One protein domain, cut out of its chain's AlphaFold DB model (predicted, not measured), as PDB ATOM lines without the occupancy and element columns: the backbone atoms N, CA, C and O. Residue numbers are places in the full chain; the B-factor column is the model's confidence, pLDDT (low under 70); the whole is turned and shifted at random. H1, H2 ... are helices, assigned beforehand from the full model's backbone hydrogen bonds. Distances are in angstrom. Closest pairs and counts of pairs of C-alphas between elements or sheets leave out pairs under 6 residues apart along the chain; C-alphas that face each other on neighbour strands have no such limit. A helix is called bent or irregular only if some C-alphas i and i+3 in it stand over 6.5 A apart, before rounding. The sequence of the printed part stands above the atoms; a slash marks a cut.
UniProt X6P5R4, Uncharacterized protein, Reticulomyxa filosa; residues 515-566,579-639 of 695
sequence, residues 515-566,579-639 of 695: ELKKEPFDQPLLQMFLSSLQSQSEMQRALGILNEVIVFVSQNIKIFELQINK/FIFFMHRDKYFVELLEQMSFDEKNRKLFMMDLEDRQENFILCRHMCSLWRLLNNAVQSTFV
ATOM      1  N   GLU A 515      23.144  -9.996 -56.840       65.25
ATOM      2  CA  GLU A 515      23.204 -11.235 -56.060       65.25
ATOM      3  C   GLU A 515      22.503 -11.107 -54.698       65.25
ATOM      4  O   GLU A 515      21.853 -12.056 -54.270       65.25
ATOM      5  N   LEU A 516      22.527  -9.928 -54.058       68.06
ATOM      6  CA  LEU A 516      21.890  -9.699 -52.750       68.06
ATOM      7  C   LEU A 516      20.365  -9.851 -52.801       68.06
ATOM      8  O   LEU A 516      19.750 -10.276 -51.829       68.06
ATOM      9  N   LYS A 517      19.753  -9.573 -53.958       66.19
ATOM     10  CA  LYS A 517      18.307  -9.718 -54.171       66.19
ATOM     11  C   LYS A 517      17.834 -11.176 -54.119       66.19
ATOM     12  O   LYS A 517      16.649 -11.433 -53.920       66.19
ATOM     13  N   LYS A 518      18.739 -12.133 -54.348       58.81
ATOM     14  CA  LYS A 518      18.426 -13.567 -54.444       58.81
ATOM     15  C   LYS A 518      18.840 -14.363 -53.213       58.81
ATOM     16  O   LYS A 518      18.549 -15.556 -53.172       58.81
ATOM     17  N   GLU A 519      19.508 -13.748 -52.239       63.59
ATOM     18  CA  GLU A 519      19.997 -14.471 -51.069       63.59
ATOM     19  C   GLU A 519      18.910 -14.621 -49.997       63.59
ATOM     20  O   GLU A 519      18.483 -13.628 -49.393       63.59
ATOM     21  N   PRO A 520      18.449 -15.858 -49.735       62.03
ATOM     22  CA  PRO A 520      17.504 -16.104 -48.662       62.03
ATOM     23  C   PRO A 520      18.198 -15.905 -47.311       62.03
ATOM     24  O   PRO A 520      19.297 -16.408 -47.081       62.03
ATOM     25  N   PHE A 521      17.537 -15.191 -46.400       69.00
ATOM     26  CA  PHE A 521      17.931 -15.187 -44.994       69.00
ATOM     27  C   PHE A 521      17.459 -16.498 -44.357       69.00
ATOM     28  O   PHE A 521      16.290 -16.869 -44.510       69.00
ATOM     29  N   ASP A 522      18.352 -17.192 -43.655       71.62
ATOM     30  CA  ASP A 522      18.030 -18.464 -43.013       71.62
ATOM     31  C   ASP A 522      16.951 -18.276 -41.930       71.62
ATOM     32  O   ASP A 522      17.114 -17.504 -40.985       71.62
ATOM     33  N   GLN A 523      15.808 -18.946 -42.081       69.00
ATOM     34  CA  GLN A 523      14.647 -18.761 -41.200       69.00
ATOM     35  C   GLN A 523      14.929 -19.161 -39.736       69.00
ATOM     36  O   GLN A 523      14.554 -18.405 -38.840       69.00
ATOM     37  N   PRO A 524      15.619 -20.283 -39.455       74.81
ATOM     38  CA  PRO A 524      16.167 -20.584 -38.134       74.81
ATOM     39  C   PRO A 524      17.029 -19.461 -37.550       74.81
ATOM     40  O   PRO A 524      16.793 -19.050 -36.413       74.81
ATOM     41  N   LEU A 525      17.978 -18.915 -38.321       75.44
ATOM     42  CA  LEU A 525      18.804 -17.786 -37.884       75.44
ATOM     43  C   LEU A 525      17.949 -16.556 -37.542       75.44
ATOM     44  O   LEU A 525      18.207 -15.884 -36.545       75.44
ATOM     45  N   LEU A 526      16.903 -16.284 -38.330       73.94
ATOM     46  CA  LEU A 526      15.989 -15.165 -38.088       73.94
ATOM     47  C   LEU A 526      15.219 -15.366 -36.787       73.94
ATOM     48  O   LEU A 526      15.126 -14.441 -35.989       73.94
ATOM     49  N   GLN A 527      14.673 -16.562 -36.561       73.44
ATOM     50  CA  GLN A 527      13.945 -16.858 -35.329       73.44
ATOM     51  C   GLN A 527      14.848 -16.754 -34.105       73.44
ATOM     52  O   GLN A 527      14.422 -16.216 -33.084       73.44
ATOM     53  N   MET A 528      16.097 -17.206 -34.208       76.88
ATOM     54  CA  MET A 528      17.075 -17.050 -33.137       76.88
ATOM     55  C   MET A 528      17.399 -15.571 -32.873       76.88
ATOM     56  O   MET A 528      17.399 -15.156 -31.718       76.88
ATOM     57  N   PHE A 529      17.599 -14.762 -33.920       82.19
ATOM     58  CA  PHE A 529      17.829 -13.319 -33.793       82.19
ATOM     59  C   PHE A 529      16.620 -12.576 -33.200       82.19
ATOM     60  O   PHE A 529      16.761 -11.778 -32.277       82.19
ATOM     61  N   LEU A 530      15.407 -12.868 -33.672       77.31
ATOM     62  CA  LEU A 530      14.188 -12.272 -33.121       77.31
ATOM     63  C   LEU A 530      13.965 -12.694 -31.664       77.31
ATOM     64  O   LEU A 530      13.528 -11.876 -30.865       77.31
ATOM     65  N   SER A 531      14.319 -13.932 -31.304       78.69
ATOM     66  CA  SER A 531      14.245 -14.420 -29.917       78.69
ATOM     67  C   SER A 531      15.307 -13.795 -29.006       78.69
ATOM     68  O   SER A 531      15.084 -13.712 -27.799       78.69
ATOM     69  N   SER A 532      16.447 -13.343 -29.549       79.94
ATOM     70  CA  SER A 532      17.452 -12.604 -28.769       79.94
ATOM     71  C   SER A 532      17.041 -11.163 -28.459       79.94
ATOM     72  O   SER A 532      17.544 -10.583 -27.502       79.94
ATOM     73  N   LEU A 533      16.107 -10.592 -29.225       82.25
ATOM     74  CA  LEU A 533      15.529  -9.278 -28.952       82.25
ATOM     75  C   LEU A 533      14.388  -9.451 -27.939       82.25
ATOM     76  O   LEU A 533      13.248  -9.738 -28.298       82.25
ATOM     77  N   GLN A 534      14.711  -9.315 -26.651       72.75
ATOM     78  CA  GLN A 534      13.818  -9.638 -25.533       72.75
ATOM     79  C   GLN A 534      12.661  -8.643 -25.376       72.75
ATOM     80  O   GLN A 534      11.660  -8.948 -24.724       72.75
ATOM     81  N   SER A 535      12.782  -7.444 -25.955       78.50
ATOM     82  CA  SER A 535      11.786  -6.382 -25.824       78.50
ATOM     83  C   SER A 535      11.428  -5.691 -27.140       78.50
ATOM     84  O   SER A 535      12.219  -5.563 -28.074       78.50
ATOM     85  N   GLN A 536      10.217  -5.138 -27.167       74.00
ATOM     86  CA  GLN A 536       9.703  -4.313 -28.260       74.00
ATOM     87  C   GLN A 536      10.606  -3.101 -28.572       74.00
ATOM     88  O   GLN A 536      10.800  -2.740 -29.733       74.00
ATOM     89  N   SER A 537      11.192  -2.498 -27.534       77.19
ATOM     90  CA  SER A 537      12.148  -1.391 -27.653       77.19
ATOM     91  C   SER A 537      13.432  -1.821 -28.373       77.19
ATOM     92  O   SER A 537      13.940  -1.096 -29.227       77.19
ATOM     93  N   GLU A 538      13.929  -3.028 -28.096       81.19
ATOM     94  CA  GLU A 538      15.112  -3.581 -28.762       81.19
ATOM     95  C   GLU A 538      14.847  -3.897 -30.234       81.19
ATOM     96  O   GLU A 538      15.701  -3.608 -31.067       81.19
ATOM     97  N   MET A 539      13.651  -4.389 -30.583       79.69
ATOM     98  CA  MET A 539      13.261  -4.597 -31.985       79.69
ATOM     99  C   MET A 539      13.202  -3.285 -32.775       79.69
ATOM    100  O   MET A 539      13.749  -3.203 -33.876       79.69
ATOM    101  N   GLN A 540      12.607  -2.231 -32.206       77.50
ATOM    102  CA  GLN A 540      12.610  -0.903 -32.832       77.50
ATOM    103  C   GLN A 540      14.016  -0.317 -32.928       77.50
ATOM    104  O   GLN A 540      14.363   0.290 -33.942       77.50
ATOM    105  N   ARG A 541      14.840  -0.501 -31.891       83.88
ATOM    106  CA  ARG A 541      16.218  -0.013 -31.887       83.88
ATOM    107  C   ARG A 541      17.059  -0.723 -32.942       83.88
ATOM    108  O   ARG A 541      17.774  -0.046 -33.676       83.88
ATOM    109  N   ALA A 542      16.932  -2.043 -33.060       85.12
ATOM    110  CA  ALA A 542      17.587  -2.833 -34.096       85.12
ATOM    111  C   ALA A 542      17.143  -2.388 -35.498       85.12
ATOM    112  O   ALA A 542      17.991  -2.170 -36.360       85.12
ATOM    113  N   LEU A 543      15.843  -2.154 -35.717       83.75
ATOM    114  CA  LEU A 543      15.336  -1.636 -36.993       83.75
ATOM    115  C   LEU A 543      15.885  -0.233 -37.304       83.75
ATOM    116  O   LEU A 543      16.282   0.034 -38.434       83.75
ATOM    117  N   GLY A 544      15.958   0.649 -36.302       79.38
ATOM    118  CA  GLY A 544      16.540   1.986 -36.436       79.38
ATOM    119  C   GLY A 544      18.021   1.956 -36.821       79.38
ATOM    120  O   GLY A 544      18.420   2.634 -37.761       79.38
ATOM    121  N   ILE A 545      18.817   1.107 -36.165       83.81
ATOM    122  CA  ILE A 545      20.231   0.903 -36.520       83.81
ATOM    123  C   ILE A 545      20.342   0.380 -37.954       83.81
ATOM    124  O   ILE A 545      21.145   0.872 -38.739       83.81
ATOM    125  N   LEU A 546      19.500  -0.583 -38.329       86.38
ATOM    126  CA  LEU A 546      19.514  -1.161 -39.667       86.38
ATOM    127  C   LEU A 546      19.146  -0.131 -40.748       86.38
ATOM    128  O   LEU A 546      19.766  -0.126 -41.809       86.38
ATOM    129  N   ASN A 547      18.210   0.782 -40.464       83.06
ATOM    130  CA  ASN A 547      17.901   1.925 -41.328       83.06
ATOM    131  C   ASN A 547      19.127   2.822 -41.535       83.06
ATOM    132  O   ASN A 547      19.459   3.155 -42.671       83.06
ATOM    133  N   GLU A 548      19.811   3.197 -40.450       80.19
ATOM    134  CA  GLU A 548      21.003   4.052 -40.505       80.19
ATOM    135  C   GLU A 548      22.126   3.406 -41.329       80.19
ATOM    136  O   GLU A 548      22.732   4.063 -42.180       80.19
ATOM    137  N   VAL A 549      22.354   2.102 -41.143       83.06
ATOM    138  CA  VAL A 549      23.354   1.351 -41.910       83.06
ATOM    139  C   VAL A 549      22.962   1.250 -43.385       83.06
ATOM    140  O   VAL A 549      23.799   1.498 -44.249       83.06
ATOM    141  N   ILE A 550      21.700   0.949 -43.708       84.50
ATOM    142  CA  ILE A 550      21.224   0.869 -45.099       84.50
ATOM    143  C   ILE A 550      21.374   2.215 -45.813       84.50
ATOM    144  O   ILE A 550      21.876   2.262 -46.938       84.50
ATOM    145  N   VAL A 551      20.998   3.319 -45.161       78.56
ATOM    146  CA  VAL A 551      21.184   4.666 -45.718       78.56
ATOM    147  C   VAL A 551      22.668   4.923 -45.972       78.56
ATOM    148  O   VAL A 551      23.036   5.304 -47.084       78.56
ATOM    149  N   PHE A 552      23.531   4.644 -44.997       78.25
ATOM    150  CA  PHE A 552      24.972   4.842 -45.127       78.25
ATOM    151  C   PHE A 552      25.599   4.011 -46.258       78.25
ATOM    152  O   PHE A 552      26.364   4.543 -47.066       78.25
ATOM    153  N   VAL A 553      25.254   2.722 -46.353       77.12
ATOM    154  CA  VAL A 553      25.757   1.823 -47.402       77.12
ATOM    155  C   VAL A 553      25.257   2.266 -48.777       77.12
ATOM    156  O   VAL A 553      26.050   2.331 -49.716       77.12
ATOM    157  N   SER A 554      23.980   2.648 -48.901       77.81
ATOM    158  CA  SER A 554      23.419   3.134 -50.172       77.81
ATOM    159  C   SER A 554      24.112   4.410 -50.673       77.81
ATOM    160  O   SER A 554      24.365   4.546 -51.869       77.81
ATOM    161  N   GLN A 555      24.496   5.313 -49.764       71.31
ATOM    162  CA  GLN A 555      25.179   6.569 -50.097       71.31
ATOM    163  C   GLN A 555      26.630   6.370 -50.553       71.31
ATOM    164  O   GLN A 555      27.153   7.185 -51.311       71.31
ATOM    165  N   ASN A 556      27.275   5.285 -50.125       67.00
ATOM    166  CA  ASN A 556      28.700   5.031 -50.358       67.00
ATOM    167  C   ASN A 556      28.942   3.800 -51.246       67.00
ATOM    168  O   ASN A 556      30.042   3.254 -51.282       67.00
ATOM    169  N   ILE A 557      27.931   3.370 -52.004       69.06
ATOM    170  CA  ILE A 557      27.951   2.094 -52.728       69.06
ATOM    171  C   ILE A 557      29.102   1.937 -53.733       69.06
ATOM    172  O   ILE A 557      29.545   0.827 -53.987       69.06
ATOM    173  N   LYS A 558      29.622   3.043 -54.280       57.28
ATOM    174  CA  LYS A 558      30.777   3.030 -55.198       57.28
ATOM    175  C   LYS A 558      32.117   2.783 -54.500       57.28
ATOM    176  O   LYS A 558      33.054   2.336 -55.144       57.28
ATOM    177  N   ILE A 559      32.212   3.113 -53.213       56.31
ATOM    178  CA  ILE A 559      33.386   2.839 -52.371       56.31
ATOM    179  C   ILE A 559      33.316   1.388 -51.866       56.31
ATOM    180  O   ILE A 559      34.335   0.742 -51.642       56.31
ATOM    181  N   PHE A 560      32.098   0.857 -51.745       57.16
ATOM    182  CA  PHE A 560      31.808  -0.503 -51.322       57.16
ATOM    183  C   PHE A 560      31.686  -1.462 -52.513       57.16
ATOM    184  O   PHE A 560      30.590  -1.898 -52.864       57.16
ATOM    185  N   GLU A 561      32.809  -1.842 -53.129       50.62
ATOM    186  CA  GLU A 561      32.814  -3.015 -54.014       50.62
ATOM    187  C   GLU A 561      32.550  -4.284 -53.187       50.62
ATOM    188  O   GLU A 561      33.449  -4.894 -52.616       50.62
ATOM    189  N   LEU A 562      31.288  -4.714 -53.138       50.78
ATOM    190  CA  LEU A 562      30.854  -5.968 -52.511       50.78
ATOM    191  C   LEU A 562      31.162  -7.209 -53.382       50.78
ATOM    192  O   LEU A 562      30.652  -8.300 -53.113       50.78
ATOM    193  N   GLN A 563      31.991  -7.074 -54.426       44.38
ATOM    194  CA  GLN A 563      32.340  -8.163 -55.338       44.38
ATOM    195  C   GLN A 563      33.668  -8.842 -54.990       44.38
ATOM    196  O   GLN A 563      34.712  -8.222 -54.812       44.38
ATOM    197  N   ILE A 564      33.626 -10.176 -54.983       40.50
ATOM    198  CA  ILE A 564      34.795 -11.052 -55.011       40.50
ATOM    199  C   ILE A 564      35.452 -10.889 -56.383       40.50
ATOM    200  O   ILE A 564      35.019 -11.510 -57.350       40.50
ATOM    201  N   ASN A 565      36.521 -10.103 -56.483       35.22
ATOM    202  CA  ASN A 565      37.441 -10.228 -57.607       35.22
ATOM    203  C   ASN A 565      38.864 -10.426 -57.081       35.22
ATOM    204  O   ASN A 565      39.607  -9.482 -56.824       35.22
ATOM    205  N   LYS A 566      39.247 -11.698 -56.911       37.53
ATOM    206  CA  LYS A 566      40.567 -12.122 -56.407       37.53
ATOM    207  C   LYS A 566      41.753 -11.655 -57.273       37.53
ATOM    208  O   LYS A 566      42.890 -11.834 -56.857       37.53
ATOM    209  N   PHE A 579      40.926   6.094 -44.779       33.00
ATOM    210  CA  PHE A 579      39.578   5.510 -44.643       33.00
ATOM    211  C   PHE A 579      38.890   4.935 -45.908       33.00
ATOM    212  O   PHE A 579      37.721   5.210 -46.169       33.00
ATOM    213  N   ILE A 580      39.549   4.050 -46.661       38.72
ATOM    214  CA  ILE A 580      38.830   3.193 -47.624       38.72
ATOM    215  C   ILE A 580      38.260   1.987 -46.859       38.72
ATOM    216  O   ILE A 580      38.978   1.044 -46.524       38.72
ATOM    217  N   PHE A 581      36.967   2.041 -46.526       44.56
ATOM    218  CA  PHE A 581      36.242   0.924 -45.922       44.56
ATOM    219  C   PHE A 581      36.036  -0.195 -46.953       44.56
ATOM    220  O   PHE A 581      35.124  -0.138 -47.771       44.56
ATOM    221  N   PHE A 582      36.847  -1.252 -46.889       45.31
ATOM    222  CA  PHE A 582      36.572  -2.478 -47.639       45.31
ATOM    223  C   PHE A 582      35.492  -3.300 -46.921       45.31
ATOM    224  O   PHE A 582      35.731  -3.907 -45.872       45.31
ATOM    225  N   MET A 583      34.288  -3.307 -47.491       49.22
ATOM    226  CA  MET A 583      33.178  -4.166 -47.082       49.22
ATOM    227  C   MET A 583      33.210  -5.466 -47.883       49.22
ATOM    228  O   MET A 583      32.816  -5.498 -49.045       49.22
ATOM    229  N   HIS A 584      33.661  -6.554 -47.257       57.97
ATOM    230  CA  HIS A 584      33.540  -7.888 -47.843       57.97
ATOM    231  C   HIS A 584      32.119  -8.426 -47.629       57.97
ATOM    232  O   HIS A 584      31.584  -8.357 -46.525       57.97
ATOM    233  N   ARG A 585      31.520  -9.017 -48.670       59.25
ATOM    234  CA  ARG A 585      30.179  -9.633 -48.626       59.25
ATOM    235  C   ARG A 585      29.991 -10.614 -47.455       59.25
ATOM    236  O   ARG A 585      28.921 -10.655 -46.852       59.25
ATOM    237  N   ASP A 586      31.046 -11.354 -47.118       69.31
ATOM    238  CA  ASP A 586      31.054 -12.380 -46.068       69.31
ATOM    239  C   ASP A 586      31.593 -11.868 -44.723       69.31
ATOM    240  O   ASP A 586      31.934 -12.653 -43.843       69.31
ATOM    241  N   LYS A 587      31.679 -10.545 -44.551       75.25
ATOM    242  CA  LYS A 587      32.071  -9.925 -43.288       75.25
ATOM    243  C   LYS A 587      30.900  -9.895 -42.308       75.25
ATOM    244  O   LYS A 587      29.751  -9.663 -42.708       75.25
ATOM    245  N   TYR A 588      31.194 -10.075 -41.023       81.56
ATOM    246  CA  TYR A 588      30.198  -9.985 -39.960       81.56
ATOM    247  C   TYR A 588      29.580  -8.587 -39.900       81.56
ATOM    248  O   TYR A 588      30.279  -7.575 -39.920       81.56
ATOM    249  N   PHE A 589      28.254  -8.526 -39.790       83.56
ATOM    250  CA  PHE A 589      27.514  -7.269 -39.702       83.56
ATOM    251  C   PHE A 589      27.937  -6.437 -38.482       83.56
ATOM    252  O   PHE A 589      28.005  -5.214 -38.549       83.56
ATOM    253  N   VAL A 590      28.316  -7.089 -37.381       83.81
ATOM    254  CA  VAL A 590      28.800  -6.403 -36.174       83.81
ATOM    255  C   VAL A 590      30.127  -5.676 -36.409       83.81
ATOM    256  O   VAL A 590      30.322  -4.583 -35.877       83.81
ATOM    257  N   GLU A 591      31.011  -6.216 -37.252       80.56
ATOM    258  CA  GLU A 591      32.256  -5.528 -37.610       80.56
ATOM    259  C   GLU A 591      31.984  -4.271 -38.446       80.56
ATOM    260  O   GLU A 591      32.709  -3.286 -38.321       80.56
ATOM    261  N   LEU A 592      30.928  -4.266 -39.272       80.06
ATOM    262  CA  LEU A 592      30.471  -3.055 -39.961       80.06
ATOM    263  C   LEU A 592      29.949  -2.013 -38.962       80.06
ATOM    264  O   LEU A 592      30.275  -0.835 -39.079       80.06
ATOM    265  N   LEU A 593      29.177  -2.433 -37.958       81.75
ATOM    266  CA  LEU A 593      28.692  -1.520 -36.922       81.75
ATOM    267  C   LEU A 593      29.846  -0.906 -36.113       81.75
ATOM    268  O   LEU A 593      29.821   0.284 -35.805       81.75
ATOM    269  N   GLU A 594      30.874  -1.696 -35.796       79.94
ATOM    270  CA  GLU A 594      32.099  -1.207 -35.152       79.94
ATOM    271  C   GLU A 594      32.834  -0.193 -36.029       79.94
ATOM    272  O   GLU A 594      33.226   0.877 -35.568       79.94
ATOM    273  N   GLN A 595      32.940  -0.494 -37.317       74.31
ATOM    274  CA  GLN A 595      33.515   0.385 -38.324       74.31
ATOM    275  C   GLN A 595      32.766   1.715 -38.470       74.31
ATOM    276  O   GLN A 595      33.391   2.762 -38.630       74.31
ATOM    277  N   MET A 596      31.440   1.694 -38.337       73.94
ATOM    278  CA  MET A 596      30.587   2.884 -38.309       73.94
ATOM    279  C   MET A 596      30.549   3.584 -36.938       73.94
ATOM    280  O   MET A 596      29.815   4.554 -36.771       73.94
ATOM    281  N   SER A 597      31.355   3.136 -35.968       80.06
ATOM    282  CA  SER A 597      31.443   3.709 -34.617       80.06
ATOM    283  C   SER A 597      30.137   3.650 -33.809       80.06
ATOM    284  O   SER A 597      29.904   4.500 -32.949       80.06
ATOM    285  N   PHE A 598      29.289   2.640 -34.038       79.00
ATOM    286  CA  PHE A 598      28.148   2.384 -33.154       79.00
ATOM    287  C   PHE A 598      28.623   1.924 -31.769       79.00
ATOM    288  O   PHE A 598      29.560   1.131 -31.625       79.00
ATOM    289  N   ASP A 599      27.937   2.386 -30.727       81.62
ATOM    290  CA  ASP A 599      28.213   2.007 -29.346       81.62
ATOM    291  C   ASP A 599      28.023   0.504 -29.111       81.62
ATOM    292  O   ASP A 599      27.233  -0.182 -29.763       81.62
ATOM    293  N   GLU A 600      28.766  -0.028 -28.140       79.69
ATOM    294  CA  GLU A 600      28.781  -1.459 -27.817       79.69
ATOM    295  C   GLU A 600      27.384  -2.011 -27.492       79.69
ATOM    296  O   GLU A 600      27.071  -3.142 -27.852       79.69
ATOM    297  N   LYS A 601      26.510  -1.205 -26.875       83.19
ATOM    298  CA  LYS A 601      25.132  -1.601 -26.560       83.19
ATOM    299  C   LYS A 601      24.304  -1.838 -27.826       83.19
ATOM    300  O   LYS A 601      23.599  -2.837 -27.902       83.19
ATOM    301  N   ASN A 602      24.423  -0.966 -28.827       81.56
ATOM    302  CA  ASN A 602      23.773  -1.154 -30.125       81.56
ATOM    303  C   ASN A 602      24.363  -2.335 -30.902       81.56
ATOM    304  O   ASN A 602      23.623  -3.072 -31.546       81.56
ATOM    305  N   ARG A 603      25.683  -2.545 -30.817       82.44
ATOM    306  CA  ARG A 603      26.353  -3.691 -31.452       82.44
ATOM    307  C   ARG A 603      25.904  -5.027 -30.862       82.44
ATOM    308  O   ARG A 603      25.681  -5.973 -31.612       82.44
ATOM    309  N   LYS A 604      25.704  -5.086 -29.541       83.25
ATOM    310  CA  LYS A 604      25.221  -6.282 -28.832       83.25
ATOM    311  C   LYS A 604      23.851  -6.766 -29.304       83.25
ATOM    312  O   LYS A 604      23.613  -7.960 -29.249       83.25
ATOM    313  N   LEU A 605      23.002  -5.888 -29.847       82.44
ATOM    314  CA  LEU A 605      21.712  -6.291 -30.428       82.44
ATOM    315  C   LEU A 605      21.859  -7.223 -31.638       82.44
ATOM    316  O   LEU A 605      20.921  -7.939 -31.963       82.44
ATOM    317  N   PHE A 606      23.016  -7.206 -32.303       82.94
ATOM    318  CA  PHE A 606      23.322  -8.038 -33.468       82.94
ATOM    319  C   PHE A 606      24.375  -9.117 -33.169       82.94
ATOM    320  O   PHE A 606      24.741  -9.874 -34.069       82.94
ATOM    321  N   MET A 607      24.859  -9.196 -31.924       76.69
ATOM    322  CA  MET A 607      25.725 -10.272 -31.445       76.69
ATOM    323  C   MET A 607      24.845 -11.394 -30.908       76.69
ATOM    324  O   MET A 607      24.092 -11.199 -29.959       76.69
ATOM    325  N   MET A 608      24.935 -12.568 -31.521       68.31
ATOM    326  CA  MET A 608      24.254 -13.757 -31.024       68.31
ATOM    327  C   MET A 608      25.236 -14.540 -30.154       68.31
ATOM    328  O   MET A 608      26.277 -14.965 -30.652       68.31
ATOM    329  N   ASP A 609      24.916 -14.726 -28.870       56.53
ATOM    330  CA  ASP A 609      25.675 -15.621 -27.992       56.53
ATOM    331  C   ASP A 609      25.505 -17.055 -28.506       56.53
ATOM    332  O   ASP A 609      24.438 -17.663 -28.402       56.53
ATOM    333  N   LEU A 610      26.552 -17.584 -29.133       52.50
ATOM    334  CA  LEU A 610      26.573 -18.935 -29.671       52.50
ATOM    335  C   LEU A 610      27.740 -19.679 -29.043       52.50
ATOM    336  O   LEU A 610      28.869 -19.592 -29.518       52.50
ATOM    337  N   GLU A 611      27.453 -20.438 -27.989       46.44
ATOM    338  CA  GLU A 611      28.452 -21.293 -27.351       46.44
ATOM    339  C   GLU A 611      28.901 -22.473 -28.234       46.44
ATOM    340  O   GLU A 611      29.876 -23.105 -27.862       46.44
ATOM    341  N   ASP A 612      28.288 -22.778 -29.397       45.78
ATOM    342  CA  ASP A 612      28.686 -24.011 -30.118       45.78
ATOM    343  C   ASP A 612      28.315 -24.182 -31.617       45.78
ATOM    344  O   ASP A 612      28.244 -25.310 -32.110       45.78
ATOM    345  N   ARG A 613      28.076 -23.124 -32.417       48.72
ATOM    346  CA  ARG A 613      27.844 -23.302 -33.879       48.72
ATOM    347  C   ARG A 613      28.549 -22.260 -34.745       48.72
ATOM    348  O   ARG A 613      28.159 -21.100 -34.767       48.72
ATOM    349  N   GLN A 614      29.534 -22.710 -35.527       49.59
ATOM    350  CA  GLN A 614      30.368 -21.890 -36.421       49.59
ATOM    351  C   GLN A 614      29.652 -21.331 -37.675       49.59
ATOM    352  O   GLN A 614      30.296 -20.652 -38.470       49.59
ATOM    353  N   GLU A 615      28.350 -21.569 -37.879       51.03
ATOM    354  CA  GLU A 615      27.671 -21.265 -39.159       51.03
ATOM    355  C   GLU A 615      26.560 -20.196 -39.083       51.03
ATOM    356  O   GLU A 615      26.042 -19.779 -40.119       51.03
ATOM    357  N   ASN A 616      26.219 -19.682 -37.896       60.28
ATOM    358  CA  ASN A 616      25.010 -18.870 -37.687       60.28
ATOM    359  C   ASN A 616      25.312 -17.393 -37.381       60.28
ATOM    360  O   ASN A 616      24.964 -16.888 -36.317       60.28
ATOM    361  N   PHE A 617      25.941 -16.680 -38.318       73.81
ATOM    362  CA  PHE A 617      26.245 -15.255 -38.153       73.81
ATOM    363  C   PHE A 617      25.462 -14.358 -39.115       73.81
ATOM    364  O   PHE A 617      25.230 -14.689 -40.282       73.81
ATOM    365  N   ILE A 618      25.101 -13.161 -38.640       80.12
ATOM    366  CA  ILE A 618      24.547 -12.109 -39.494       80.12
ATOM    367  C   ILE A 618      25.701 -11.482 -40.276       80.12
ATOM    368  O   ILE A 618      26.585 -10.835 -39.713       80.12
ATOM    369  N   LEU A 619      25.691 -11.686 -41.587       82.75
ATOM    370  CA  LEU A 619      26.671 -11.140 -42.515       82.75
ATOM    371  C   LEU A 619      26.138  -9.863 -43.160       82.75
ATOM    372  O   LEU A 619      24.927  -9.661 -43.266       82.75
ATOM    373  N   CYS A 620      27.039  -9.026 -43.664       79.25
ATOM    374  CA  CYS A 620      26.675  -7.790 -44.361       79.25
ATOM    375  C   CYS A 620      25.741  -8.033 -45.559       79.25
ATOM    376  O   CYS A 620      24.827  -7.248 -45.805       79.25
ATOM    377  N   ARG A 621      25.906  -9.166 -46.254       77.38
ATOM    378  CA  ARG A 621      25.021  -9.585 -47.354       77.38
ATOM    379  C   ARG A 621      23.563  -9.812 -46.930       77.38
ATOM    380  O   ARG A 621      22.648  -9.652 -47.727       77.38
ATOM    381  N   HIS A 622      23.331 -10.119 -45.655       82.25
ATOM    382  CA  HIS A 622      22.004 -10.394 -45.118       82.25
ATOM    383  C   HIS A 622      21.212  -9.123 -44.758       82.25
ATOM    384  O   HIS A 622      20.025  -9.223 -44.461       82.25
ATOM    385  N   MET A 623      21.830  -7.937 -44.783       86.06
ATOM    386  CA  MET A 623      21.260  -6.684 -44.264       86.06
ATOM    387  C   MET A 623      19.907  -6.298 -44.890       86.06
ATOM    388  O   MET A 623      18.973  -5.959 -44.165       86.06
ATOM    389  N   CYS A 624      19.770  -6.375 -46.219       84.06
ATOM    390  CA  CYS A 624      18.530  -5.991 -46.910       84.06
ATOM    391  C   CYS A 624      17.383  -6.970 -46.606       84.06
ATOM    392  O   CYS A 624      16.255  -6.558 -46.339       84.06
ATOM    393  N   SER A 625      17.675  -8.274 -46.598       80.56
ATOM    394  CA  SER A 625      16.706  -9.319 -46.250       80.56
ATOM    395  C   SER A 625      16.313  -9.250 -44.773       80.56
ATOM    396  O   SER A 625      15.128  -9.327 -44.454       80.56
ATOM    397  N   LEU A 626      17.283  -9.022 -43.881       84.50
ATOM    398  CA  LEU A 626      17.051  -8.812 -42.454       84.50
ATOM    399  C   LEU A 626      16.141  -7.608 -42.214       84.50
ATOM    400  O   LEU A 626      15.249  -7.689 -41.380       84.50
ATOM    401  N   TRP A 627      16.316  -6.523 -42.973       87.75
ATOM    402  CA  TRP A 627      15.468  -5.344 -42.843       87.75
ATOM    403  C   TRP A 627      14.021  -5.626 -43.194       87.75
ATOM    404  O   TRP A 627      13.141  -5.292 -42.411       87.75
ATOM    405  N   ARG A 628      13.764  -6.298 -44.322       82.19
ATOM    406  CA  ARG A 628      12.395  -6.668 -44.715       82.19
ATOM    407  C   ARG A 628      11.736  -7.534 -43.645       82.19
ATOM    408  O   ARG A 628      10.606  -7.277 -43.249       82.19
ATOM    409  N   LEU A 629      12.467  -8.528 -43.147       80.94
ATOM    410  CA  LEU A 629      11.965  -9.477 -42.156       80.94
ATOM    411  C   LEU A 629      11.731  -8.822 -40.791       80.94
ATOM    412  O   LEU A 629      10.694  -9.058 -40.180       80.94
ATOM    413  N   LEU A 630      12.647  -7.966 -40.335       80.75
ATOM    414  CA  LEU A 630      12.513  -7.237 -39.077       80.75
ATOM    415  C   LEU A 630      11.435  -6.151 -39.164       80.75
ATOM    416  O   LEU A 630      10.655  -6.008 -38.231       80.75
ATOM    417  N   ASN A 631      11.341  -5.429 -40.283       81.88
ATOM    418  CA  ASN A 631      10.272  -4.464 -40.523       81.88
ATOM    419  C   ASN A 631       8.903  -5.154 -40.505       81.88
ATOM    420  O   ASN A 631       7.990  -4.661 -39.852       81.88
ATOM    421  N   ASN A 632       8.774  -6.323 -41.139       74.75
ATOM    422  CA  ASN A 632       7.543  -7.113 -41.101       74.75
ATOM    423  C   ASN A 632       7.256  -7.655 -39.695       74.75
ATOM    424  O   ASN A 632       6.113  -7.608 -39.252       74.75
ATOM    425  N   ALA A 633       8.274  -8.124 -38.966       71.75
ATOM    426  CA  ALA A 633       8.124  -8.583 -37.586       71.75
ATOM    427  C   ALA A 633       7.634  -7.447 -36.677       71.75
ATOM    428  O   ALA A 633       6.641  -7.624 -35.974       71.75
ATOM    429  N   VAL A 634       8.253  -6.266 -36.766       72.25
ATOM    430  CA  VAL A 634       7.824  -5.041 -36.077       72.25
ATOM    431  C   VAL A 634       6.404  -4.670 -36.506       72.25
ATOM    432  O   VAL A 634       5.527  -4.569 -35.667       72.25
ATOM    433  N   GLN A 635       6.084  -4.576 -37.794       66.31
ATOM    434  CA  GLN A 635       4.711  -4.264 -38.209       66.31
ATOM    435  C   GLN A 635       3.693  -5.303 -37.704       66.31
ATOM    436  O   GLN A 635       2.652  -4.934 -37.178       66.31
ATOM    437  N   SER A 636       4.006  -6.598 -37.746       63.84
ATOM    438  CA  SER A 636       3.116  -7.658 -37.251       63.84
ATOM    439  C   SER A 636       2.918  -7.662 -35.729       63.84
ATOM    440  O   SER A 636       1.847  -8.052 -35.267       63.84
ATOM    441  N   THR A 637       3.901  -7.197 -34.947       58.94
ATOM    442  CA  THR A 637       3.784  -7.047 -33.482       58.94
ATOM    443  C   THR A 637       3.162  -5.713 -33.063       58.94
ATOM    444  O   THR A 637       2.630  -5.620 -31.960       58.94
ATOM    445  N   PHE A 638       3.207  -4.693 -33.926       51.44
ATOM    446  CA  PHE A 638       2.725  -3.333 -33.658       51.44
ATOM    447  C   PHE A 638       1.354  -3.004 -34.257       51.44
ATOM    448  O   PHE A 638       0.782  -1.967 -33.916       51.44
ATOM    449  N   VAL A 639       0.803  -3.859 -35.122       45.62
ATOM    450  CA  VAL A 639      -0.599  -3.742 -35.537       45.62
ATOM    451  C   VAL A 639      -1.458  -4.222 -34.369       45.62
ATOM    452  O   VAL A 639      -1.885  -5.377 -34.296       45.62
TER     453      VAL A 639
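AT A GLANCE: This is residues 515 to 566 and 579 to 639 of the 695 residues of an uncharacterized protein of Reticulomyxa filosa (UniProt X6P5R4). Two long helices, H2 and H5, lie side by side and run opposite ways; the short helices H3 and H4 are off one side of this pair, and H1 is set steeply to both long helices off another. A long loop, residues 605 to 619, leads from H4 to H5. The printed part has 113 residues with five named helices, H1 to H5 in that order along the chain, and no named strand; its class is all helix. It is compact, with a radius of gyration of the C-alphas of 14.0 A, and spans 42 by 31 by 29 A.

IN THESE COORDINATES: The longest helix by residues is H2, residues 536 to 555, 28.9 A from C-alpha 536 at (9.703, -4.313, -28.260) to C-alpha 555 at (25.179, 6.569, -50.097). H5, residues 620 to 638, measures 26.6 A and ends with C-alpha 638 at (2.725, -3.333, -33.658). It is irregular, with C-alphas 621 and 624 7.4 A apart, and has a kink of 33 degrees near residue 627. H1, residues 523 to 532, measures 14.2 A. H3 is residues 589 to 595, and H4 is residues 600 to 604.

HOW THE PARTS SIT: H2 and H5 touch at a steep tilt of 39 degrees, opposite ways, with the closest C-alphas, those of Leu 543 and Leu 630, 6.6 A apart. With residues 541 to 545 alone, H2 only just touches H4, with 3 pairs of C-alphas within 8 A; the closest are those of Ala 542 and Asn 602, 7.5 A apart. H3 and H4 only just touch, with 3 such pairs, the closest Val 590 and Arg 603 at 6.0 A between C-alphas. H5, with residues 620 to 623 alone, only just touches H3, again with 3 pairs; they stand about perpendicular, at 73 degrees, and their closest C-alphas, those of Phe 589 and Cys 620, are 4.8 A apart. H1 is close to H5 but not clearly touching, at a steep tilt of 63 degrees, the closest C-alphas being those of Leu 526 and Leu 626, 7.8 A apart. H1 is apart from H3 and from H4. In H1, H2, H3 and H4 every O i to N i+4 pair is within hydrogen-bond range; in H5, 13 of 15 are.

THE WHOLE: The two C-alphas farthest apart, those of Lys 566 and Val 639, are 46.9 A apart. Residues 567 to 578 are not printed, and C-alphas 566 and 579 are 21.2 A apart across this cut, which falls between H2 and H3. The link from H4 to H5 is long, with 15 residues. The mean pLDDT of the printed part is 70.7; 41 residues are under 70, among them 556 to 566, 579 to 586 and 608 to 616.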